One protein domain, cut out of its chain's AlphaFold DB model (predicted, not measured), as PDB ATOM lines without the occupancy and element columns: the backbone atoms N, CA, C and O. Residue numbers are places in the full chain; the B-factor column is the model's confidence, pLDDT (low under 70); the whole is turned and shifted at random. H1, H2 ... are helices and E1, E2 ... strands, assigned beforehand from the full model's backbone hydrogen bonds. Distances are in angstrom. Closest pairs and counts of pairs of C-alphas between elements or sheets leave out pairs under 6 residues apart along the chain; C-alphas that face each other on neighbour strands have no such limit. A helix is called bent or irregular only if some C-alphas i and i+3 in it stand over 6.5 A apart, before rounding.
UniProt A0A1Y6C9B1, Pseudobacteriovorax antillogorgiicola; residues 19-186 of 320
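AT A GLANCE: This is residues 19 to 186 of the 320 residues of a protein of Pseudobacteriovorax antillogorgiicola (UniProt A0A1Y6C9B1). A twisted wall of six strands stands in the middle, with two helices, H2 and H3, side by side over one face and H6 over edge strand E6 on the opposite face. H1 and the kinked H5 only graze the sheet, and short H4 is off it, just before E5. The printed part has 168 residues with six named helices and six named strands, in the order H1 E1 E2 H2 E3 E4 H3 H4 E5 H5 E6 H6; the class is mixed. The mixed sheet runs E1 E2 E3 E5 E4 E6. The whole is compact, with a radius of gyration of the C-alphas of 15.5 A and spans of 44 by 42 by 25 A.

IN THESE COORDINATES: Find C-alpha 19 at (45.180, 69.867, 106.189); there H1, residues 19 to 30, begins. Next come E1, residues 36 to 40, E2, residues 43 to 48, and H2, residues 52 to 69, 25.6 A long. E3 is residues 79 to 83, E4 92 to 97, H3 101 to 114 over 20.2 A, H4 117 to 122 and E5 124 to 129. H5, residues 136 to 154, spans 24.0 A; it is irregular, C-alphas 141 and 144 being 7.9 A apart, with a kink of 63 degrees near residue 143. After E6, residues 160 to 163, H6 runs from 166 to 179, ending at C-alpha (75.149, 80.721, 121.736); it is irregular, C-alphas 170 and 173 being 8.0 A apart.

HOW THE PARTS SIT: Hairpin E1 and E2 is antiparallel, with N 45 and O 38 at 2.8 A. E2 and E3 are parallel, N 46 to O 80 at 2.8 A; E3 and E5 are antiparallel, N 81 to O 127 at 2.8 A. E5 and E4 are parallel, N 95 to O 126 at 2.8 A, as are E4 and E6, N 96 to O 162 at 2.8 A. Three right-handed crossovers follow: strand-helix-strand units, parallel neighbours with helices between, in E2, H2, E3 and in E4, H3 H4, E5, and a split one, E5, H5, E6, with E4 between its strands. H2 and H3 touch, closest at C-alphas 53 and 112, 4.6 A, at a shallow tilt of 20 degrees, opposite ways. H5 and H6 only just touch, only at their ends, with 3 pairs of C-alphas within 8 A, the closest 154 and 179, 5.2 A. In H1, H2 and H3 every O i to N i+4 pair is within hydrogen-bond range; H4 has 1 of 2, H5 13 of 15 and H6 5 of 10.

THE WHOLE: The C-alphas farthest apart, Asn 118 and Trp 137, are 46.0 A apart. The printed part has no cut and no long link. Its mean pLDDT is 82.3; look for values under 70 at residues 19 to 37, 40 to 41 and 181.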
ATOM      1  N   SER A  19      45.930  69.528 107.421       49.62
ATOM      2  CA  SER A  19      45.180  69.867 106.189       49.62
ATOM      3  C   SER A  19      44.283  71.117 106.277       49.62
ATOM      4  O   SER A  19      44.096  71.820 105.284       49.62
ATOM      5  N   ALA A  20      43.708  71.406 107.450       49.41
ATOM      6  CA  ALA A  20      42.909  72.618 107.672       49.41
ATOM      7  C   ALA A  20      43.780  73.841 108.006       49.41
ATOM      8  O   ALA A  20      43.430  74.970 107.653       49.41
ATOM      9  N   GLN A  21      44.907  73.619 108.686       52.00
ATOM     10  CA  GLN A  21      45.891  74.652 108.993       52.00
ATOM     11  C   GLN A  21      46.665  75.058 107.731       52.00
ATOM     12  O   GLN A  21      46.811  76.245 107.490       52.00
ATOM     13  N   ASP A  22      47.010  74.100 106.876       58.62
ATOM     14  CA  ASP A  22      47.620  74.232 105.556       58.62
ATOM     15  C   ASP A  22      46.696  74.995 104.610       58.62
ATOM     16  O   ASP A  22      47.150  75.926 103.971       58.62
ATOM     17  N   GLN A  23      45.386  74.709 104.561       56.66
ATOM     18  CA  GLN A  23      44.458  75.507 103.739       56.66
ATOM     19  C   GLN A  23      44.331  76.963 104.212       56.66
ATOM     20  O   GLN A  23      44.255  77.880 103.387       56.66
ATOM     21  N   LYS A  24      44.301  77.198 105.531       54.97
ATOM     22  CA  LYS A  24      44.284  78.558 106.095       54.97
ATOM     23  C   LYS A  24      45.614  79.280 105.887       54.97
ATOM     24  O   LYS A  24      45.600  80.471 105.597       54.97
ATOM     25  N   LEU A  25      46.729  78.567 106.005       58.81
ATOM     26  CA  LEU A  25      48.072  79.084 105.787       58.81
ATOM     27  C   LEU A  25      48.289  79.406 104.311       58.81
ATOM     28  O   LEU A  25      48.759  80.486 104.003       58.81
ATOM     29  N   ASP A  26      47.858  78.533 103.405       61.78
ATOM     30  CA  ASP A  26      47.927  78.717 101.956       61.78
ATOM     31  C   ASP A  26      47.032  79.881 101.496       61.78
ATOM     32  O   ASP A  26      47.424  80.674 100.648       61.78
ATOM     33  N   SER A  27      45.857  80.063 102.113       54.88
ATOM     34  CA  SER A  27      45.013  81.250 101.881       54.88
ATOM     35  C   SER A  27      45.639  82.531 102.433       54.88
ATOM     36  O   SER A  27      45.557  83.573 101.789       54.88
ATOM     37  N   ALA A  28      46.271  82.458 103.611       53.16
ATOM     38  CA  ALA A  28      46.979  83.588 104.197       53.16
ATOM     39  C   ALA A  28      48.190  83.967 103.339       53.16
ATOM     40  O   ALA A  28      48.314  85.133 103.012       53.16
ATOM     41  N   LEU A  29      49.004  83.000 102.901       58.22
ATOM     42  CA  LEU A  29      50.171  83.178 102.028       58.22
ATOM     43  C   LEU A  29      49.801  83.667 100.625       58.22
ATOM     44  O   LEU A  29      50.534  84.463 100.055       58.22
ATOM     45  N   LYS A  30      48.644  83.272 100.080       60.19
ATOM     46  CA  LYS A  30      48.128  83.812  98.808       60.19
ATOM     47  C   LYS A  30      47.830  85.311  98.854       60.19
ATOM     48  O   LYS A  30      47.818  85.939  97.804       60.19
ATOM     49  N   ALA A  31      47.623  85.891 100.039       49.59
ATOM     50  CA  ALA A  31      47.523  87.342 100.205       49.59
ATOM     51  C   ALA A  31      48.896  88.053 100.185       49.59
ATOM     52  O   ALA A  31      48.947  89.280 100.214       49.59
ATOM     53  N   PHE A  32      50.002  87.300 100.116       57.91
ATOM     54  CA  PHE A  32      51.384  87.782 100.065       57.91
ATOM     55  C   PHE A  32      51.977  87.547  98.674       57.91
ATOM     56  O   PHE A  32      52.906  86.757  98.520       57.91
ATOM     57  N   GLU A  33      51.447  88.226  97.655       51.50
ATOM     58  CA  GLU A  33      51.808  88.000  96.240       51.50
ATOM     59  C   GLU A  33      53.317  88.139  95.919       51.50
ATOM     60  O   GLU A  33      53.756  87.627  94.895       51.50
ATOM     61  N   ASP A  34      54.127  88.728  96.814       55.16
ATOM     62  CA  ASP A  34      55.559  89.001  96.604       55.16
ATOM     63  C   ASP A  34      56.514  88.334  97.624       55.16
ATOM     64  O   ASP A  34      57.712  88.630  97.626       55.16
ATOM     65  N   VAL A  35      56.030  87.474  98.527       60.91
ATOM     66  CA  VAL A  35      56.879  86.861  99.565       60.91
ATOM     67  C   VAL A  35      57.300  85.447  99.174       60.91
ATOM     68  O   VAL A  35      56.464  84.563  98.992       60.91
ATOM     69  N   GLU A  36      58.611  85.203  99.118       68.44
ATOM     70  CA  GLU A  36      59.161  83.856  98.957       68.44
ATOM     71  C   GLU A  36      58.956  83.065 100.258       68.44
ATOM     72  O   GLU A  36      59.737  83.165 101.212       68.44
ATOM     73  N   GLY A  37      57.854  82.315 100.305       68.44
ATOM     74  CA  GLY A  37      57.509  81.406 101.391       68.44
ATOM     75  C   GLY A  37      57.749  79.945 101.012       68.44
ATOM     76  O   GLY A  37      57.327  79.506  99.942       68.44
ATOM     77  N   SER A  38      58.375  79.165 101.892       74.62
ATOM     78  CA  SER A  38      58.450  77.705 101.753       74.62
ATOM     79  C   SER A  38      58.155  77.007 103.076       74.62
ATOM     80  O   SER A  38      58.392  77.553 104.156       74.62
ATOM     81  N   ILE A  39      57.612  75.790 102.995       72.25
ATOM     82  CA  ILE A  39      57.519  74.899 104.151       72.25
ATOM     83  C   ILE A  39      58.698  73.934 104.083       72.25
ATOM     84  O   ILE A  39      58.737  73.042 103.240       72.25
ATOM     85  N   GLU A  40      59.656  74.107 104.982       67.12
ATOM     86  CA  GLU A  40      60.842  73.256 105.111       67.12
ATOM     87  C   GLU A  40      60.983  72.858 106.570       67.12
ATOM     88  O   GLU A  40      60.774  73.702 107.427       67.12
ATOM     89  N   ASP A  41      61.310  71.597 106.871       64.12
ATOM     90  CA  ASP A  41      61.521  71.085 108.239       64.12
ATOM     91  C   ASP A  41      60.385  71.384 109.254       64.12
ATOM     92  O   ASP A  41      60.617  71.413 110.464       64.12
ATOM     93  N   GLY A  42      59.152  71.612 108.783       71.38
ATOM     94  CA  GLY A  42      58.005  71.973 109.629       71.38
ATOM     95  C   GLY A  42      57.924  73.457 110.014       71.38
ATOM     96  O   GLY A  42      57.135  73.812 110.888       71.38
ATOM     97  N   TYR A  43      58.717  74.315 109.370       76.75
ATOM     98  CA  TYR A  43      58.685  75.767 109.525       76.75
ATOM     99  C   TYR A  43      58.001  76.400 108.327       76.75
ATOM    100  O   TYR A  43      58.174  75.936 107.202       76.75
ATOM    101  N   LEU A  44      57.326  77.520 108.554       85.81
ATOM    102  CA  LEU A  44      57.106  78.482 107.489       85.81
ATOM    103  C   LEU A  44      58.352  79.369 107.392       85.81
ATOM    104  O   LEU A  44      58.570  80.232 108.245       85.81
ATOM    105  N   GLN A  45      59.181  79.139 106.378       89.69
ATOM    106  CA  GLN A  45      60.269  80.050 106.047       89.69
ATOM    107  C   GLN A  45      59.722  81.211 105.225       89.69
ATOM    108  O   GLN A  45      58.978  80.997 104.271       89.69
ATOM    109  N   ILE A  46      60.109  82.428 105.590       90.75
ATOM    110  CA  ILE A  46      59.740  83.663 104.904       90.75
ATOM    111  C   ILE A  46      61.022  84.413 104.558       90.75
ATOM    112  O   ILE A  46      61.850  84.659 105.437       90.75
ATOM    113  N   ARG A  47      61.193  84.807 103.294       91.69
ATOM    114  CA  ARG A  47      62.312  85.655 102.860       91.69
ATOM    115  C   ARG A  47      61.800  87.004 102.364       91.69
ATOM    116  O   ARG A  47      60.943  87.063 101.491       91.69
ATOM    117  N   ILE A  48      62.359  88.071 102.929       90.69
ATOM    118  CA  ILE A  48      62.131  89.464 102.549       90.69
ATOM    119  C   ILE A  48      63.423  90.009 101.948       90.69
ATOM    120  O   ILE A  48      64.435  90.128 102.649       90.69
ATOM    121  N   SER A  49      63.387  90.338 100.657       88.31
ATOM    122  CA  SER A  49      64.557  90.848  99.924       88.31
ATOM    123  C   SER A  49      64.286  92.004  98.969       88.31
ATOM    124  O   SER A  49      65.219  92.562  98.398       88.31
ATOM    125  N   SER A  50      63.031  92.392  98.790       83.62
ATOM    126  CA  SER A  50      62.621  93.563  98.014       83.62
ATOM    127  C   SER A  50      61.428  94.206  98.710       83.62
ATOM    128  O   SER A  50      60.780  93.554  99.527       83.62
ATOM    129  N   ARG A  51      61.162  95.495  98.437       87.00
ATOM    130  CA  ARG A  51      60.033  96.226  99.052       87.00
ATOM    131  C   ARG A  51      59.986  95.999 100.571       87.00
ATOM    132  O   ARG A  51      58.979  95.569 101.133       87.00
ATOM    133  N   ILE A  52      61.153  96.148 101.208       87.69
ATOM    134  CA  ILE A  52      61.418  95.584 102.539       87.69
ATOM    135  C   ILE A  52      60.407  96.110 103.558       87.69
ATOM    136  O   ILE A  52      59.888  95.336 104.357       87.69
ATOM    137  N   LYS A  53      60.087  97.406 103.500       90.12
ATOM    138  CA  LYS A  53      59.135  98.037 104.418       90.12
ATOM    139  C   LYS A  53      57.739  97.444 104.263       90.12
ATOM    140  O   LYS A  53      57.135  97.028 105.246       90.12
ATOM    141  N   GLU A  54      57.258  97.345 103.028       89.06
ATOM    142  CA  GLU A  54      55.946  96.787 102.714       89.06
ATOM    143  C   GLU A  54      55.845  95.316 103.121       89.06
ATOM    144  O   GLU A  54      54.827  94.900 103.665       89.06
ATOM    145  N   GLN A  55      56.901  94.529 102.907       90.00
ATOM    146  CA  GLN A  55      56.910  93.114 103.274       90.00
ATOM    147  C   GLN A  55      57.042  92.890 104.788       90.00
ATOM    148  O   GLN A  55      56.450  91.950 105.320       90.00
ATOM    149  N   MET A  56      57.773  93.750 105.505       92.25
ATOM    150  CA  MET A  56      57.823  93.725 106.974       92.25
ATOM    151  C   MET A  56      56.450  94.051 107.571       92.25
ATOM    152  O   MET A  56      56.008  93.356 108.488       92.25
ATOM    153  N   HIS A  57      55.745  95.025 106.994       90.69
ATOM    154  CA  HIS A  57      54.365  95.328 107.362       90.69
ATOM    155  C   HIS A  57      53.409  94.182 107.023       90.69
ATOM    156  O   HIS A  57      52.582  93.778 107.839       90.69
ATOM    157  N   ALA A  58      53.566  93.568 105.851       88.06
ATOM    158  CA  ALA A  58      52.786  92.394 105.494       88.06
ATOM    159  C   ALA A  58      53.000  91.267 106.522       88.06
ATOM    160  O   ALA A  58      52.039  90.631 106.951       88.06
ATOM    161  N   TYR A  59      54.238  91.014 106.966       91.00
ATOM    162  CA  TYR A  59      54.511  90.005 107.998       91.00
ATOM    163  C   TYR A  59      53.759  90.283 109.314       91.00
ATOM    164  O   TYR A  59      53.290  89.350 109.973       91.00
ATOM    165  N   TYR A  60      53.580  91.553 109.678       90.56
ATOM    166  CA  TYR A  60      52.724  91.942 110.797       90.56
ATOM    167  C   TYR A  60      51.251  91.567 110.569       90.56
ATOM    168  O   TYR A  60      50.643  90.916 111.425       90.56
ATOM    169  N   GLU A  61      50.701  91.856 109.390       86.81
ATOM    170  CA  GLU A  61      49.336  91.460 109.013       86.81
ATOM    171  C   GLU A  61      49.138  89.932 108.968       86.81
ATOM    172  O   GLU A  61      48.090  89.418 109.387       86.81
ATOM    173  N   LEU A  62      50.167  89.170 108.563       86.44
ATOM    174  CA  LEU A  62      50.161  87.702 108.642       86.44
ATOM    175  C   LEU A  62      49.927  87.252 110.080       86.44
ATOM    176  O   LEU A  62      49.066  86.420 110.361       86.44
ATOM    177  N   GLN A  63      50.711  87.806 111.001       87.62
ATOM    178  CA  GLN A  63      50.697  87.412 112.401       87.62
ATOM    179  C   GLN A  63      49.407  87.846 113.100       87.62
ATOM    180  O   GLN A  63      48.896  87.094 113.934       87.62
ATOM    181  N   ASN A  64      48.815  88.979 112.709       83.62
ATOM    182  CA  ASN A  64      47.455  89.350 113.112       83.62
ATOM    183  C   ASN A  64      46.423  88.311 112.659       83.62
ATOM    184  O   ASN A  64      45.623  87.826 113.465       83.62
ATOM    185  N   THR A  65      46.478  87.904 111.391       83.25
ATOM    186  CA  THR A  65      45.568  86.897 110.825       83.25
ATOM    187  C   THR A  65      45.730  85.536 111.514       83.25
ATOM    188  O   THR A  65      44.744  84.872 111.859       83.25
ATOM    189  N   LEU A  66      46.970  85.119 111.784       83.75
ATOM    190  CA  LEU A  66      47.272  83.902 112.539       83.75
ATOM    191  C   LEU A  66      46.786  83.995 113.987       83.75
ATOM    192  O   LEU A  66      46.242  83.025 114.507       83.75
ATOM    193  N   ALA A  67      46.926  85.152 114.635       82.31
ATOM    194  CA  ALA A  67      46.442  85.358 115.994       82.31
ATOM    195  C   ALA A  67      44.914  85.289 116.091       82.31
ATOM    196  O   ALA A  67      44.392  84.670 117.020       82.31
ATOM    197  N   ALA A  68      44.204  85.863 115.118       80.38
ATOM    198  CA  ALA A  68      42.747  85.811 115.051       80.38
ATOM    199  C   ALA A  68      42.229  84.391 114.761       80.38
ATOM    200  O   ALA A  68      41.257  83.942 115.370       80.38
ATOM    201  N   SER A  69      42.883  83.670 113.845       80.75
ATOM    202  CA  SER A  69      42.458  82.329 113.419       80.75
ATOM    203  C   SER A  69      42.925  81.199 114.342       80.75
ATOM    204  O   SER A  69      42.257  80.164 114.408       80.75
ATOM    205  N   THR A  70      44.039  81.397 115.052       83.06
ATOM    206  CA  THR A  70      44.657  80.451 115.996       83.06
ATOM    207  C   THR A  70      45.030  81.189 117.293       83.06
ATOM    208  O   THR A  70      46.189  81.568 117.511       83.06
ATOM    209  N   PRO A  71      44.051  81.430 118.191       79.50
ATOM    210  CA  PRO A  71      44.268  82.232 119.397       79.50
ATOM    211  C   PRO A  71      45.292  81.629 120.364       79.50
ATOM    212  O   PRO A  71      45.982  82.364 121.069       79.50
ATOM    213  N   VAL A  72      45.424  80.299 120.385       82.88
ATOM    214  CA  VAL A  72      46.385  79.586 121.233       82.88
ATOM    215  C   VAL A  72      47.790  79.716 120.639       82.88
ATOM    216  O   VAL A  72      48.116  79.080 119.646       82.88
ATOM    217  N   GLU A  73      48.647  80.526 121.269       81.06
ATOM    218  CA  GLU A  73      49.990  80.864 120.756       81.06
ATOM    219  C   GLU A  73      50.874  79.644 120.437       81.06
ATOM    220  O   GLU A  73      51.599  79.671 119.452       81.06
ATOM    221  N   TRP A  74      50.811  78.575 121.240       82.44
ATOM    222  CA  TRP A  74      51.597  77.346 121.020       82.44
ATOM    223  C   TRP A  74      51.150  76.545 119.783       82.44
ATOM    224  O   TRP A  74      51.914  75.738 119.268       82.44
ATOM    225  N   GLU A  75      49.921  76.751 119.310       83.69
ATOM    226  CA  GLU A  75      49.380  76.063 118.129       83.69
ATOM    227  C   GLU A  75      49.679  76.816 116.825       83.69
ATOM    228  O   GLU A  75      49.403  76.311 115.736       83.69
ATOM    229  N   ARG A  76      50.239  78.028 116.921       84.81
ATOM    230  CA  ARG A  76      50.634  78.827 115.759       84.81
ATOM    231  C   ARG A  76      51.859  78.206 115.075       84.81
ATOM    232  O   ARG A  76      52.687  77.596 115.756       84.81
ATOM    233  N   PRO A  77      51.995  78.365 113.745       87.12
ATOM    234  CA  PRO A  77      53.145  77.839 113.023       87.12
ATOM    235  C   PRO A  77      54.446  78.469 113.528       87.12
ATOM    236  O   PRO A  77      54.483  79.642 113.906       87.12
ATOM    237  N   ILE A  78      55.520  77.684 113.494       89.81
ATOM    238  CA  ILE A  78      56.872  78.197 113.710       89.81
ATOM    239  C   ILE A  78      57.266  78.956 112.447       89.81
ATOM    240  O   ILE A  78      57.178  78.406 111.346       89.81
ATOM    241  N   ILE A  79      57.692  80.207 112.606       92.06
ATOM    242  CA  ILE A  79      58.073  81.061 111.481       92.06
ATOM    243  C   ILE A  79      59.549  81.416 111.577       92.06
ATOM    244  O   ILE A  79      60.022  81.895 112.610       92.06
ATOM    245  N   GLU A  80      60.259  81.190 110.479       94.00
ATOM    246  CA  GLU A  80      61.658  81.553 110.307       94.00
ATOM    247  C   GLU A  80      61.743  82.642 109.231       94.00
ATOM    248  O   GLU A  80      61.530  82.393 108.047       94.00
ATOM    249  N   LEU A  81      61.980  83.880 109.659       94.88
ATOM    250  CA  LEU A  81      61.951  85.067 108.815       94.88
ATOM    251  C   LEU A  81      63.370  85.571 108.549       94.88
ATOM    252  O   LEU A  81      64.099  85.933 109.474       94.88
ATOM    253  N   PHE A  82      63.731  85.668 107.276       93.62
ATOM    254  CA  PHE A  82      64.988  86.234 106.804       93.62
ATOM    255  C   PHE A  82      64.724  87.580 106.139       93.62
ATOM    256  O   PHE A  82      63.975  87.646 105.171       93.62
ATOM    257  N   ILE A  83      65.371  88.638 106.620       92.88
ATOM    258  CA  ILE A  83      65.286  89.984 106.044       92.88
ATOM    259  C   ILE A  83      66.690  90.387 105.625       92.88
ATOM    260  O   ILE A  83      67.580  90.545 106.466       92.88
ATOM    261  N   GLN A  84      66.913  90.508 104.322       88.75
ATOM    262  CA  GLN A  84      68.227  90.829 103.777       88.75
ATOM    263  C   GLN A  84      68.087  91.558 102.446       88.75
ATOM    264  O   GLN A  84      67.294  91.158 101.603       88.75
ATOM    265  N   SER A  85      68.897  92.590 102.218       81.81
ATOM    266  CA  SER A  85      69.071  93.109 100.860       81.81
ATOM    267  C   SER A  85      69.678  92.019  99.954       81.81
ATOM    268  O   SER A  85      70.458  91.195 100.446       81.81
ATOM    269  N   PRO A  86      69.416  92.011  98.631       74.88
ATOM    270  CA  PRO A  86      70.065  91.085  97.697       74.88
ATOM    271  C   PRO A  86      71.598  91.188  97.706       74.88
ATOM    272  O   PRO A  86      72.288  90.248  97.318       74.88
ATOM    273  N   TRP A  87      72.127  92.324  98.166       74.25
ATOM    274  CA  TRP A  87      73.560  92.606  98.259       74.25
ATOM    275  C   TRP A  87      74.093  92.548  99.695       74.25
ATOM    276  O   TRP A  87      75.217  92.983  99.938       74.25
ATOM    277  N   ALA A  88      73.296  92.039 100.641       73.56
ATOM    278  CA  ALA A  88      73.659  91.998 102.049       73.56
ATOM    279  C   ALA A  88      74.983  91.252 102.276       73.56
ATOM    280  O   ALA A  88      75.210  90.157 101.749       73.56
ATOM    281  N   SER A  89      75.845  91.824 103.117       70.75
ATOM    282  CA  SER A  89      77.033  91.117 103.603       70.75
ATOM    283  C   SER A  89      76.652  89.866 104.422       70.75
ATOM    284  O   SER A  89      75.507  89.678 104.838       70.75
ATOM    285  N   GLN A  90      77.626  88.997 104.717       72.00
ATOM    286  CA  GLN A  90      77.391  87.824 105.573       72.00
ATOM    287  C   GLN A  90      77.105  88.167 107.048       72.00
ATOM    288  O   GLN A  90      76.813  87.261 107.833       72.00
ATOM    289  N   GLN A  91      77.195  89.437 107.455       82.62
ATOM    290  CA  GLN A  91      76.905  89.842 108.825       82.62
ATOM    291  C   GLN A  91      75.406  89.746 109.116       82.62
ATOM    292  O   GLN A  91      74.565  90.222 108.349       82.62
ATOM    293  N   ARG A  92      75.063  89.091 110.230       88.75
ATOM    294  CA  ARG A  92      73.668  88.909 110.637       88.75
ATOM    295  C   ARG A  92      73.480  89.064 112.137       88.75
ATOM    296  O   ARG A  92      74.339  88.642 112.921       88.75
ATOM    297  N   ILE A  93      72.314  89.575 112.514       94.50
ATOM    298  CA  ILE A  93      71.780  89.473 113.872       94.50
ATOM    299  C   ILE A  93      70.678  88.415 113.929       94.50
ATOM    300  O   ILE A  93      69.912  88.239 112.981       94.50
ATOM    301  N   GLY A  94      70.606  87.715 115.058       95.44
ATOM    302  CA  GLY A  94      69.552  86.749 115.341       95.44
ATOM    303  C   GLY A  94      68.522  87.329 116.293       95.44
ATOM    304  O   GLY A  94      68.883  87.836 117.354       95.44
ATOM    305  N   LEU A  95      67.246  87.213 115.956       96.19
ATOM    306  CA  LEU A  95      66.132  87.523 116.841       96.19
ATOM    307  C   LEU A  95      65.457  86.205 117.246       96.19
ATOM    308  O   LEU A  95      65.002  85.451 116.392       96.19
ATOM    309  N   LEU A  96      65.403  85.909 118.543       94.69
ATOM    310  CA  LEU A  96      64.686  84.753 119.083       94.69
ATOM    311  C   LEU A  96      63.367  85.218 119.706       94.69
ATOM    312  O   LEU A  96      63.356  85.815 120.789       94.69
ATOM    313  N   GLY A  97      62.273  84.950 119.001       93.31
ATOM    314  CA  GLY A  97      60.908  85.297 119.380       93.31
ATOM    315  C   GLY A  97      60.075  84.093 119.818       93.31
ATOM    316  O   GLY A  97      60.589  83.097 120.325       93.31
ATOM    317  N   GLY A  98      58.760  84.198 119.640       87.75
ATOM    318  CA  GLY A  98      57.776  83.139 119.870       87.75
ATOM    319  C   GLY A  98      57.026  83.236 121.199       87.75
ATOM    320  O   GLY A  98      55.987  82.610 121.384       87.75
ATOM    321  N   MET A  99      57.466  84.087 122.126       85.62
ATOM    322  CA  MET A  99      56.734  84.377 123.376       85.62
ATOM    323  C   MET A  99      55.634  85.436 123.216       85.62
ATOM    324  O   MET A  99      55.125  85.968 124.201       85.62
ATOM    325  N   GLY A 100      55.259  85.676 121.965       85.19
ATOM    326  CA  GLY A 100      54.207  86.561 121.501       85.19
ATOM    327  C   GLY A 100      54.456  86.825 120.017       85.19
ATOM    328  O   GLY A 100      55.017  87.867 119.705       85.19
ATOM    329  N   PRO A 101      54.083  85.909 119.099       87.69
ATOM    330  CA  PRO A 101      54.396  86.053 117.671       87.69
ATOM    331  C   PRO A 101      53.942  87.385 117.059       87.69
ATOM    332  O   PRO A 101      54.627  87.950 116.214       87.69
ATOM    333  N   LEU A 102      52.831  87.942 117.553       85.25
ATOM    334  CA  LEU A 102      52.362  89.271 117.162       85.25
ATOM    335  C   LEU A 102      53.303  90.400 117.623       85.25
ATOM    336  O   LEU A 102      53.529  91.357 116.890       85.25
ATOM    337  N   SER A 103      53.876  90.286 118.822       86.44
ATOM    338  CA  SER A 103      54.884  91.233 119.311       86.44
ATOM    339  C   SER A 103      56.186  91.118 118.520       86.44
ATOM    340  O   SER A 103      56.761  92.146 118.171       86.44
ATOM    341  N   ASP A 104      56.603  89.899 118.151       92.12
ATOM    342  CA  ASP A 104      57.746  89.719 117.250       92.12
ATOM    343  C   ASP A 104      57.508  90.467 115.930       92.12
ATOM    344  O   ASP A 104      58.357  91.231 115.477       92.12
ATOM    345  N   ALA A 105      56.324  90.280 115.339       91.31
ATOM    346  CA  ALA A 105      55.934  90.889 114.073       91.31
ATOM    347  C   ALA A 105      55.881  92.411 114.134       91.31
ATOM    348  O   ALA A 105      56.317  93.080 113.208       91.31
ATOM    349  N   ARG A 106      55.418  92.963 115.251       89.81
ATOM    350  CA  ARG A 106      55.405  94.405 115.474       89.81
ATOM    351  C   ARG A 106      56.805  94.996 115.609       89.81
ATOM    352  O   ARG A 106      57.038  96.101 115.136       89.81
ATOM    353  N   ILE A 107      57.738  94.291 116.251       92.56
ATOM    354  CA  ILE A 107      59.137  94.734 116.284       92.56
ATOM    355  C   ILE A 107      59.702  94.761 114.864       92.56
ATOM    356  O   ILE A 107      60.378  95.720 114.511       92.56
ATOM    357  N   ILE A 108      59.393  93.755 114.044       95.06
ATOM    358  CA  ILE A 108      59.758  93.752 112.623       95.06
ATOM    359  C   ILE A 108      59.112  94.938 111.887       95.06
ATOM    360  O   ILE A 108      59.827  95.703 111.251       95.06
ATOM    361  N   ASP A 109      57.812  95.168 112.027       93.12
ATOM    362  CA  ASP A 109      57.109  96.301 111.404       93.12
ATOM    363  C   ASP A 109      57.740  97.656 111.781       93.12
ATOM    364  O   ASP A 109      58.157  98.429 110.917       93.12
ATOM    365  N   ALA A 110      57.969  97.889 113.078       91.62
ATOM    366  CA  ALA A 110      58.609  99.105 113.583       91.62
ATOM    367  C   ALA A 110      60.067  99.265 113.111       91.62
ATOM    368  O   ALA A 110      60.552 100.384 112.910       91.62
ATOM    369  N   LEU A 111      60.795  98.159 112.924       92.81
ATOM    370  CA  LEU A 111      62.108  98.178 112.280       92.81
ATOM    371  C   LEU A 111      61.980  98.594 110.806       92.81
ATOM    372  O   LEU A 111      62.783  99.399 110.350       92.81
ATOM    373  N   GLY A 112      60.965  98.123 110.079       90.88
ATOM    374  CA  GLY A 112      60.713  98.511 108.686       90.88
ATOM    375  C   GLY A 112      60.450 100.010 108.516       90.88
ATOM    376  O   GLY A 112      60.946 100.631 107.576       90.88
ATOM    377  N   GLU A 113      59.749 100.630 109.464       88.88
ATOM    378  CA  GLU A 113      59.507 102.080 109.450       88.88
ATOM    379  C   GLU A 113      60.788 102.910 109.644       88.88
ATOM    380  O   GLU A 113      60.888 104.035 109.150       88.88
ATOM    381  N   SER A 114      61.773 102.363 110.360       86.50
ATOM    382  CA  SER A 114      62.899 103.121 110.916       86.50
ATOM    383  C   SER A 114      64.269 102.774 110.331       86.50
ATOM    384  O   SER A 114      65.186 103.592 110.414       86.50
ATOM    385  N   ILE A 115      64.433 101.587 109.752       84.38
ATOM    386  CA  ILE A 115      65.669 101.156 109.105       84.38
ATOM    387  C   ILE A 115      65.769 101.777 107.707       84.38
ATOM    388  O   ILE A 115      64.819 101.764 106.920       84.38
ATOM    389  N   ASP A 116      66.956 102.294 107.391       82.81
ATOM    390  CA  ASP A 116      67.330 102.698 106.037       82.81
ATOM    391  C   ASP A 116      67.791 101.487 105.209       82.81
ATOM    392  O   ASP A 116      68.489 100.609 105.722       82.81
ATOM    393  N   GLU A 117      67.465 101.458 103.915       76.19
ATOM    394  CA  GLU A 117      67.804 100.339 103.022       76.19
ATOM    395  C   GLU A 117      69.316 100.087 102.953       76.19
ATOM    396  O   GLU A 117      69.747  98.932 102.900       76.19
ATOM    397  N   ASN A 118      70.136 101.141 103.057       80.62
ATOM    398  CA  ASN A 118      71.593 100.995 103.078       80.62
ATOM    399  C   ASN A 118      72.072 100.188 104.292       80.62
ATOM    400  O   ASN A 118      73.049  99.450 104.185       80.62
ATOM    401  N   THR A 119      71.367 100.250 105.422       83.06
ATOM    402  CA  THR A 119      71.706  99.461 106.621       83.06
ATOM    403  C   THR A 119      71.535  97.960 106.356       83.06
ATOM    404  O   THR A 119      72.327  97.138 106.810       83.06
ATOM    405  N   LEU A 120      70.533  97.578 105.559       81.62
ATOM    406  CA  LEU A 120      70.292  96.173 105.205       81.62
ATOM    407  C   LEU A 120      71.187  95.670 104.066       81.62
ATOM    408  O   LEU A 120      71.213  94.472 103.785       81.62
ATOM    409  N   SER A 121      71.940  96.565 103.420       80.88
ATOM    410  CA  SER A 121      73.007  96.190 102.485       80.88
ATOM    411  C   SER A 121      74.277  95.717 103.209       80.88
ATOM    412  O   SER A 121      75.032  94.903 102.679       80.88
ATOM    413  N   SER A 122      74.503  96.156 104.450       80.81
ATOM    414  CA  SER A 122      75.637  95.713 105.266       80.81
ATOM    415  C   SER A 122      75.274  94.589 106.233       80.81
ATOM    416  O   SER A 122      76.155  93.803 106.576       80.81
ATOM    417  N   MET A 123      74.008  94.456 106.638       84.94
ATOM    418  CA  MET A 123      73.590  93.464 107.631       84.94
ATOM    419  C   MET A 123      72.232  92.830 107.312       84.94
ATOM    420  O   MET A 123      71.357  93.450 106.720       84.94
ATOM    421  N   SER A 124      72.035  91.585 107.746       90.69
ATOM    422  CA  SER A 124      70.753  90.874 107.640       90.69
ATOM    423  C   SER A 124      70.155  90.537 109.006       90.69
ATOM    424  O   SER A 124      70.861  90.366 110.004       90.69
ATOM    425  N   ILE A 125      68.829  90.422 109.046       95.06
ATOM    426  CA  ILE A 125      68.065  90.017 110.226       95.06
ATOM    427  C   ILE A 125      67.563  88.599 109.995       95.06
ATOM    428  O   ILE A 125      66.986  88.296 108.951       95.06
ATOM    429  N   HIS A 126      67.750  87.733 110.985       95.25
ATOM    430  CA  HIS A 126      67.123  86.421 111.006       95.25
ATOM    431  C   HIS A 126      66.302  86.262 112.287       95.25
ATOM    432  O   HIS A 126      66.861  86.193 113.382       95.25
ATOM    433  N   LEU A 127      64.979  86.227 112.150       96.25
ATOM    434  CA  LEU A 127      64.034  86.006 113.237       96.25
ATOM    435  C   LEU A 127      63.557  84.554 113.239       96.25
ATOM    436  O   LEU A 127      63.000  84.086 112.254       96.25
ATOM    437  N   LEU A 128      63.679  83.884 114.382       95.19
ATOM    438  CA  LEU A 128      62.967  82.643 114.663       95.19
ATOM    439  C   LEU A 128      61.841  82.921 115.665       95.19
ATOM    440  O   LEU A 128      62.097  83.120 116.855       95.19
ATOM    441  N   SER A 129      60.592  82.912 115.197       93.88
ATOM    442  CA  SER A 129      59.404  82.953 116.055       93.88
ATOM    443  C   SER A 129      59.017  81.523 116.438       93.88
ATOM    444  O   SER A 129      58.360  80.808 115.682       93.88
ATOM    445  N   LEU A 130      59.487  81.089 117.614       90.88
ATOM    446  CA  LEU A 130      59.338  79.723 118.120       90.88
ATOM    447  C   LEU A 130      58.568  79.721 119.450       90.88
ATOM    448  O   LEU A 130      59.175  79.926 120.509       90.88
ATOM    449  N   PRO A 131      57.239  79.509 119.435       86.38
ATOM    450  CA  PRO A 131      56.450  79.433 120.658       86.38
ATOM    451  C   PRO A 131      56.991  78.364 121.616       86.38
ATOM    452  O   PRO A 131      57.109  77.205 121.218       86.38
ATOM    453  N   PRO A 132      57.350  78.703 122.871       82.19
ATOM    454  CA  PRO A 132      57.843  77.709 123.815       82.19
ATOM    455  C   PRO A 132      56.698  76.874 124.399       82.19
ATOM    456  O   PRO A 132      55.604  77.407 124.620       82.19
ATOM    457  N   PRO A 133      56.942  75.593 124.730       79.00
ATOM    458  CA  PRO A 133      55.960  74.784 125.436       79.00
ATOM    459  C   PRO A 133      55.765  75.345 126.850       79.00
ATOM    460  O   PRO A 133      56.730  75.599 127.569       79.00
ATOM    461  N   ARG A 134      54.510  75.549 127.260       72.69
ATOM    462  CA  ARG A 134      54.129  76.175 128.541       72.69
ATOM    463  C   ARG A 134      53.573  75.196 129.571       72.69
ATOM    464  O   ARG A 134      53.595  75.498 130.759       72.69
ATOM    465  N   THR A 135      53.068  74.040 129.145       76.19
ATOM    466  CA  THR A 135      52.529  73.005 130.043       76.19
ATOM    467  C   THR A 135      53.377  71.740 130.014       76.19
ATOM    468  O   THR A 135      54.043  71.444 129.023       76.19
ATOM    469  N   MET A 136      53.317  70.940 131.082       71.12
ATOM    470  CA  MET A 136      54.024  69.653 131.159       71.12
ATOM    471  C   MET A 136      53.688  68.736 129.976       71.12
ATOM    472  O   MET A 136      54.565  68.096 129.405       71.12
ATOM    473  N   TRP A 137      52.425  68.725 129.551       76.75
ATOM    474  CA  TRP A 137      51.988  67.953 128.393       76.75
ATOM    475  C   TRP A 137      52.561  68.485 127.070       76.75
ATOM    476  O   TRP A 137      52.958  67.694 126.216       76.75
ATOM    477  N   GLN A 138      52.667  69.810 126.907       79.88
ATOM    478  CA  GLN A 138      53.322  70.419 125.742       79.88
ATOM    479  C   GLN A 138      54.822  70.107 125.716       79.88
ATOM    480  O   GLN A 138      55.360  69.792 124.659       79.88
ATOM    481  N   ILE A 139      55.486  70.121 126.875       79.12
ATOM    482  CA  ILE A 139      56.898  69.735 126.997       79.12
ATOM    483  C   ILE A 139      57.084  68.271 126.577       79.12
ATOM    484  O   ILE A 139      57.967  67.980 125.776       79.12
ATOM    485  N   LEU A 140      56.225  67.358 127.043       77.00
ATOM    486  CA  LEU A 140      56.292  65.942 126.665       77.00
ATOM    487  C   LEU A 140      56.050  65.712 125.167       77.00
ATOM    488  O   LEU A 140      56.682  64.840 124.577       77.00
ATOM    489  N   ARG A 141      55.150  66.481 124.543       75.44
ATOM    490  CA  ARG A 141      54.826  66.330 123.115       75.44
ATOM    491  C   ARG A 141      55.793  67.033 122.168       75.44
ATOM    492  O   ARG A 141      55.986  66.553 121.058       75.44
ATOM    493  N   GLY A 142      56.358  68.170 122.568       75.00
ATOM    494  CA  GLY A 142      57.067  69.071 121.655       75.00
ATOM    495  C   GLY A 142      58.368  69.654 122.198       75.00
ATOM    496  O   GLY A 142      59.035  70.387 121.475       75.00
ATOM    497  N   GLY A 143      58.770  69.330 123.430       79.81
ATOM    498  CA  GLY A 143      59.980  69.874 124.056       79.81
ATOM    499  C   GLY A 143      61.268  69.511 123.317       79.81
ATOM    500  O   GLY A 143      62.150  70.356 123.176       79.81
ATOM    501  N   TRP A 144      61.361  68.294 122.771       81.88
ATOM    502  CA  TRP A 144      62.471  67.898 121.892       81.88
ATOM    503  C   TRP A 144      62.502  68.660 120.583       81.88
ATOM    504  O   TRP A 144      63.578  69.088 120.173       81.88
ATOM    505  N   ASN A 145      61.342  68.901 119.975       82.25
ATOM    506  CA  ASN A 145      61.291  69.687 118.753       82.25
ATOM    507  C   ASN A 145      61.696  71.147 119.021       82.25
ATOM    508  O   ASN A 145      62.559  71.691 118.341       82.25
ATOM    509  N   TYR A 146      61.177  71.742 120.103       84.44
ATOM    510  CA  TYR A 146      61.575  73.074 120.562       84.44
ATOM    511  C   TYR A 146      63.089  73.171 120.809       84.44
ATOM    512  O   TYR A 146      63.741  74.088 120.314       84.44
ATOM    513  N   GLY A 147      63.665  72.208 121.536       84.31
ATOM    514  CA  GLY A 147      65.100  72.165 121.817       84.31
ATOM    515  C   GLY A 147      65.952  72.012 120.556       84.31
ATOM    516  O   GLY A 147      66.966  72.694 120.423       84.31
ATOM    517  N   TYR A 148      65.524  71.171 119.610       86.56
ATOM    518  CA  TYR A 148      66.186  70.992 118.317       86.56
ATOM    519  C   TYR A 148      66.196  72.290 117.499       86.56
ATOM    520  O   TYR A 148      67.257  72.723 117.046       86.56
ATOM    521  N   HIS A 149      65.040  72.944 117.363       86.75
ATOM    522  CA  HIS A 149      64.897  74.197 116.622       86.75
ATOM    523  C   HIS A 149      65.710  75.329 117.257       86.75
ATOM    524  O   HIS A 149      66.463  76.022 116.568       86.75
ATOM    525  N   LEU A 150      65.638  75.458 118.585       88.31
ATOM    526  CA  LEU A 150      66.451  76.411 119.329       88.31
ATOM    527  C   LEU A 150      67.944  76.138 119.109       88.31
ATOM    528  O   LEU A 150      68.688  77.049 118.764       88.31
ATOM    529  N   GLN A 151      68.398  74.890 119.238       87.31
ATOM    530  CA  GLN A 151      69.800  74.548 119.010       87.31
ATOM    531  C   GLN A 151      70.240  74.852 117.571       87.31
ATOM    532  O   GLN A 151      71.339  75.370 117.377       87.31
ATOM    533  N   ARG A 152      69.407  74.557 116.563       88.31
ATOM    534  CA  ARG A 152      69.691  74.864 115.151       88.31
ATOM    535  C   ARG A 152      69.907  76.362 114.953       88.31
ATOM    536  O   ARG A 152      70.930  76.756 114.402       88.31
ATOM    537  N   PHE A 153      69.005  77.184 115.482       90.12
ATOM    538  CA  PHE A 153      69.107  78.642 115.412       90.12
ATOM    539  C   PHE A 153      70.364  79.182 116.109       90.12
ATOM    540  O   PHE A 153      71.078  80.047 115.599       90.12
ATOM    541  N   MET A 154      70.691  78.615 117.270       87.88
ATOM    542  CA  MET A 154      71.830  79.041 118.085       87.88
ATOM    543  C   MET A 154      73.189  78.597 117.519       87.88
ATOM    544  O   MET A 154      74.219  79.109 117.947       87.88
ATOM    545  N   ARG A 155      73.219  77.682 116.539       86.94
ATOM    546  CA  ARG A 155      74.451  77.282 115.827       86.94
ATOM    547  C   ARG A 155      74.901  78.287 114.772       86.94
ATOM    548  O   ARG A 155      76.039  78.206 114.312       86.94
ATOM    549  N   HIS A 156      74.035  79.203 114.354       87.31
ATOM    550  CA  HIS A 156      74.438  80.225 113.399       87.31
ATOM    551  C   HIS A 156      75.431  81.209 114.028       87.31
ATOM    552  O   HIS A 156      75.359  81.536 115.201       87.31
ATOM    553  N   ASN A 157      76.381  81.720 113.252       85.75
ATOM    554  CA  ASN A 157      77.371  82.661 113.772       85.75
ATOM    555  C   ASN A 157      76.865  84.107 113.668       85.75
ATOM    556  O   ASN A 157      77.403  84.895 112.893       85.75
ATOM    557  N   TYR A 158      75.810  84.452 114.409       90.81
ATOM    558  CA  TYR A 158      75.346  85.841 114.460       90.81
ATOM    559  C   TYR A 158      76.296  86.702 115.279       90.81
ATOM    560  O   TYR A 158      76.880  86.251 116.269       90.81
ATOM    561  N   GLN A 159      76.405  87.971 114.893       91.19
ATOM    562  CA  GLN A 159      77.138  88.958 115.679       91.19
ATOM    563  C   GLN A 159      76.506  89.134 117.059       91.19
ATOM    564  O   GLN A 159      77.204  89.236 118.071       91.19
ATOM    565  N   LYS A 160      75.171  89.142 117.094       93.44
ATOM    566  CA  LYS A 160      74.387  89.340 118.304       93.44
ATOM    567  C   LYS A 160      73.056  88.608 118.214       93.44
ATOM    568  O   LYS A 160      72.441  88.552 117.151       93.44
ATOM    569  N   TYR A 161      72.624  88.081 119.350       94.56
ATOM    570  CA  TYR A 161      71.308  87.500 119.561       94.56
ATOM    571  C   TYR A 161      70.470  88.449 120.404       94.56
ATOM    572  O   TYR A 161      70.917  88.902 121.457       94.56
ATOM    573  N   PHE A 162      69.240  88.700 119.989       95.50
ATOM    574  CA  PHE A 162      68.249  89.427 120.767       95.50
ATOM    575  C   PHE A 162      67.106  88.491 121.121       95.50
ATOM    576  O   PHE A 162      66.624  87.747 120.273       95.50
ATOM    577  N   LEU A 163      66.665  88.539 122.375       93.94
ATOM    578  CA  LEU A 163      65.447  87.853 122.788       93.94
ATOM    579  C   LEU A 163      64.305  88.856 122.702       93.94
ATOM    580  O   LEU A 163      64.372  89.926 123.304       93.94
ATOM    581  N   VAL A 164      63.273  88.514 121.941       92.50
ATOM    582  CA  VAL A 164      62.230  89.461 121.517       92.50
ATOM    583  C   VAL A 164      61.116  89.607 122.572       92.50
ATOM    584  O   VAL A 164      60.119  90.289 122.379       92.50
ATOM    585  N   SER A 165      61.290  89.000 123.749       89.62
ATOM    586  CA  SER A 165      60.335  89.057 124.858       89.62
ATOM    587  C   SER A 165      61.046  89.114 126.205       89.62
ATOM    588  O   SER A 165      62.012  88.391 126.441       89.62
ATOM    589  N   ASN A 166      60.517  89.898 127.149       91.19
ATOM    590  CA  ASN A 166      61.046  89.953 128.515       91.19
ATOM    591  C   ASN A 166      60.989  88.598 129.230       91.19
ATOM    592  O   ASN A 166      61.921  88.248 129.953       91.19
ATOM    593  N   ALA A 167      59.940  87.804 128.991       88.81
ATOM    594  CA  ALA A 167      59.805  86.469 129.577       88.81
ATOM    595  C   ALA A 167      60.938  85.522 129.142       88.81
ATOM    596  O   ALA A 167      61.364  84.674 129.926       88.81
ATOM    597  N   ALA A 168      61.493  85.721 127.940       88.62
ATOM    598  CA  ALA A 168      62.629  84.957 127.427       88.62
ATOM    599  C   ALA A 168      63.853  85.043 128.342       88.62
ATOM    600  O   ALA A 168      64.619  84.088 128.477       88.62
ATOM    601  N   HIS A 169      64.034  86.197 128.987       91.44
ATOM    602  CA  HIS A 169      65.205  86.475 129.803       91.44
ATOM    603  C   HIS A 169      65.229  85.705 131.123       91.44
ATOM    604  O   HIS A 169      66.299  85.600 131.719       91.44
ATOM    605  N   LEU A 170      64.114  85.093 131.544       89.69
ATOM    606  CA  LEU A 170      64.127  84.136 132.656       89.69
ATOM    607  C   LEU A 170      65.047  82.941 132.364       89.69
ATOM    608  O   LEU A 170      65.678  82.412 133.272       89.69
ATOM    609  N   ASN A 171      65.185  82.577 131.085       86.25
ATOM    610  CA  ASN A 171      66.057  81.502 130.615       86.25
ATOM    611  C   ASN A 171      67.345  82.029 129.962       86.25
ATOM    612  O   ASN A 171      68.012  81.301 129.228       86.25
ATOM    613  N   HIS A 172      67.721  83.291 130.210       88.38
ATOM    614  CA  HIS A 172      68.872  83.920 129.557       88.38
ATOM    615  C   HIS A 172      70.168  83.123 129.751       88.38
ATOM    616  O   HIS A 172      70.963  83.034 128.821       88.38
ATOM    617  N   SER A 173      70.392  82.538 130.931       84.38
ATOM    618  CA  SER A 173      71.579  81.720 131.223       84.38
ATOM    619  C   SER A 173      71.664  80.478 130.335       84.38
ATOM    620  O   SER A 173      72.715  80.212 129.758       84.38
ATOM    621  N   LEU A 174      70.550  79.761 130.176       82.94
ATOM    622  CA  LEU A 174      70.449  78.586 129.315       82.94
ATOM    623  C   LEU A 174      70.675  78.955 127.846       82.94
ATOM    624  O   LEU A 174      71.451  78.310 127.150       82.94
ATOM    625  N   ILE A 175      70.040  80.030 127.382       83.50
ATOM    626  CA  ILE A 175      70.192  80.517 126.006       83.50
ATOM    627  C   ILE A 175      71.647  80.949 125.758       83.50
ATOM    628  O   ILE A 175      72.268  80.524 124.789       83.50
ATOM    629  N   SER A 176      72.231  81.708 126.687       84.81
ATOM    630  CA  SER A 176      73.633  82.146 126.642       84.81
ATOM    631  C   SER A 176      74.624  80.989 126.602       84.81
ATOM    632  O   SER A 176      75.658  81.092 125.944       84.81
ATOM    633  N   PHE A 177      74.318  79.886 127.287       81.94
ATOM    634  CA  PHE A 177      75.125  78.672 127.236       81.94
ATOM    635  C   PHE A 177      75.169  78.080 125.818       81.94
ATOM    636  O   PHE A 177      76.235  77.659 125.375       81.94
ATOM    637  N   PHE A 178      74.059  78.116 125.071       77.19
ATOM    638  CA  PHE A 178      73.994  77.560 123.714       77.19
ATOM    639  C   PHE A 178      74.596  78.453 122.613       77.19
ATOM    640  O   PHE A 178      75.083  77.909 121.628       77.19
ATOM    641  N   SER A 179      74.596  79.786 122.751       71.94
ATOM    642  CA  SER A 179      75.149  80.721 121.736       71.94
ATOM    643  C   SER A 179      76.561  81.235 122.032       71.94
ATOM    644  O   SER A 179      77.119  82.008 121.250       71.94
ATOM    645  N   GLY A 180      77.112  80.902 123.200       73.94
ATOM    646  CA  GLY A 180      78.246  81.618 123.779       73.94
ATOM    647  C   GLY A 180      77.792  82.891 124.505       73.94
ATOM    648  O   GLY A 180      77.089  83.745 123.956       73.94
ATOM    649  N   ALA A 181      78.208  83.022 125.767       65.88
ATOM    650  CA  ALA A 181      77.603  83.943 126.731       65.88
ATOM    651  C   ALA A 181      77.668  85.436 126.365       65.88
ATOM    652  O   ALA A 181      76.851  86.220 126.841       65.88
ATOM    653  N   HIS A 182      78.615  85.847 125.521       72.38
ATOM    654  CA  HIS A 182      78.848  87.260 125.198       72.38
ATOM    655  C   HIS A 182      78.001  87.795 124.038       72.38
ATOM    656  O   HIS A 182      78.057  88.987 123.750       72.38
ATOM    657  N   ARG A 183      77.224  86.937 123.366       85.25
ATOM    658  CA  ARG A 183      76.479  87.320 122.158       85.25
ATOM    659  C   ARG A 183      74.995  87.564 122.401       85.25
ATOM    660  O   ARG A 183      74.352  88.175 121.554       85.25
ATOM    661  N   VAL A 184      74.449  87.130 123.538       92.19
ATOM    662  CA  VAL A 184      73.036  87.356 123.873       92.19
ATOM    663  C   VAL A 184      72.874  88.719 124.528       92.19
ATOM    664  O   VAL A 184      73.444  89.011 125.579       92.19
ATOM    665  N   PHE A 185      72.086  89.574 123.892       94.38
ATOM    666  CA  PHE A 185      71.684  90.850 124.448       94.38
ATOM    667  C   PHE A 185      70.773  90.632 125.653       94.38
ATOM    668  O   PHE A 185      69.778  89.923 125.558       94.38
ATOM    669  N   HIS A 186      71.071  91.285 126.776       93.88
ATOM    670  CA  HIS A 186      70.291  91.159 128.003       93.88
ATOM    671  C   HIS A 186      69.387  92.384 128.213       93.88
ATOM    672  O   HIS A 186      69.755  93.317 128.932       93.88
TER     673      HIS A 186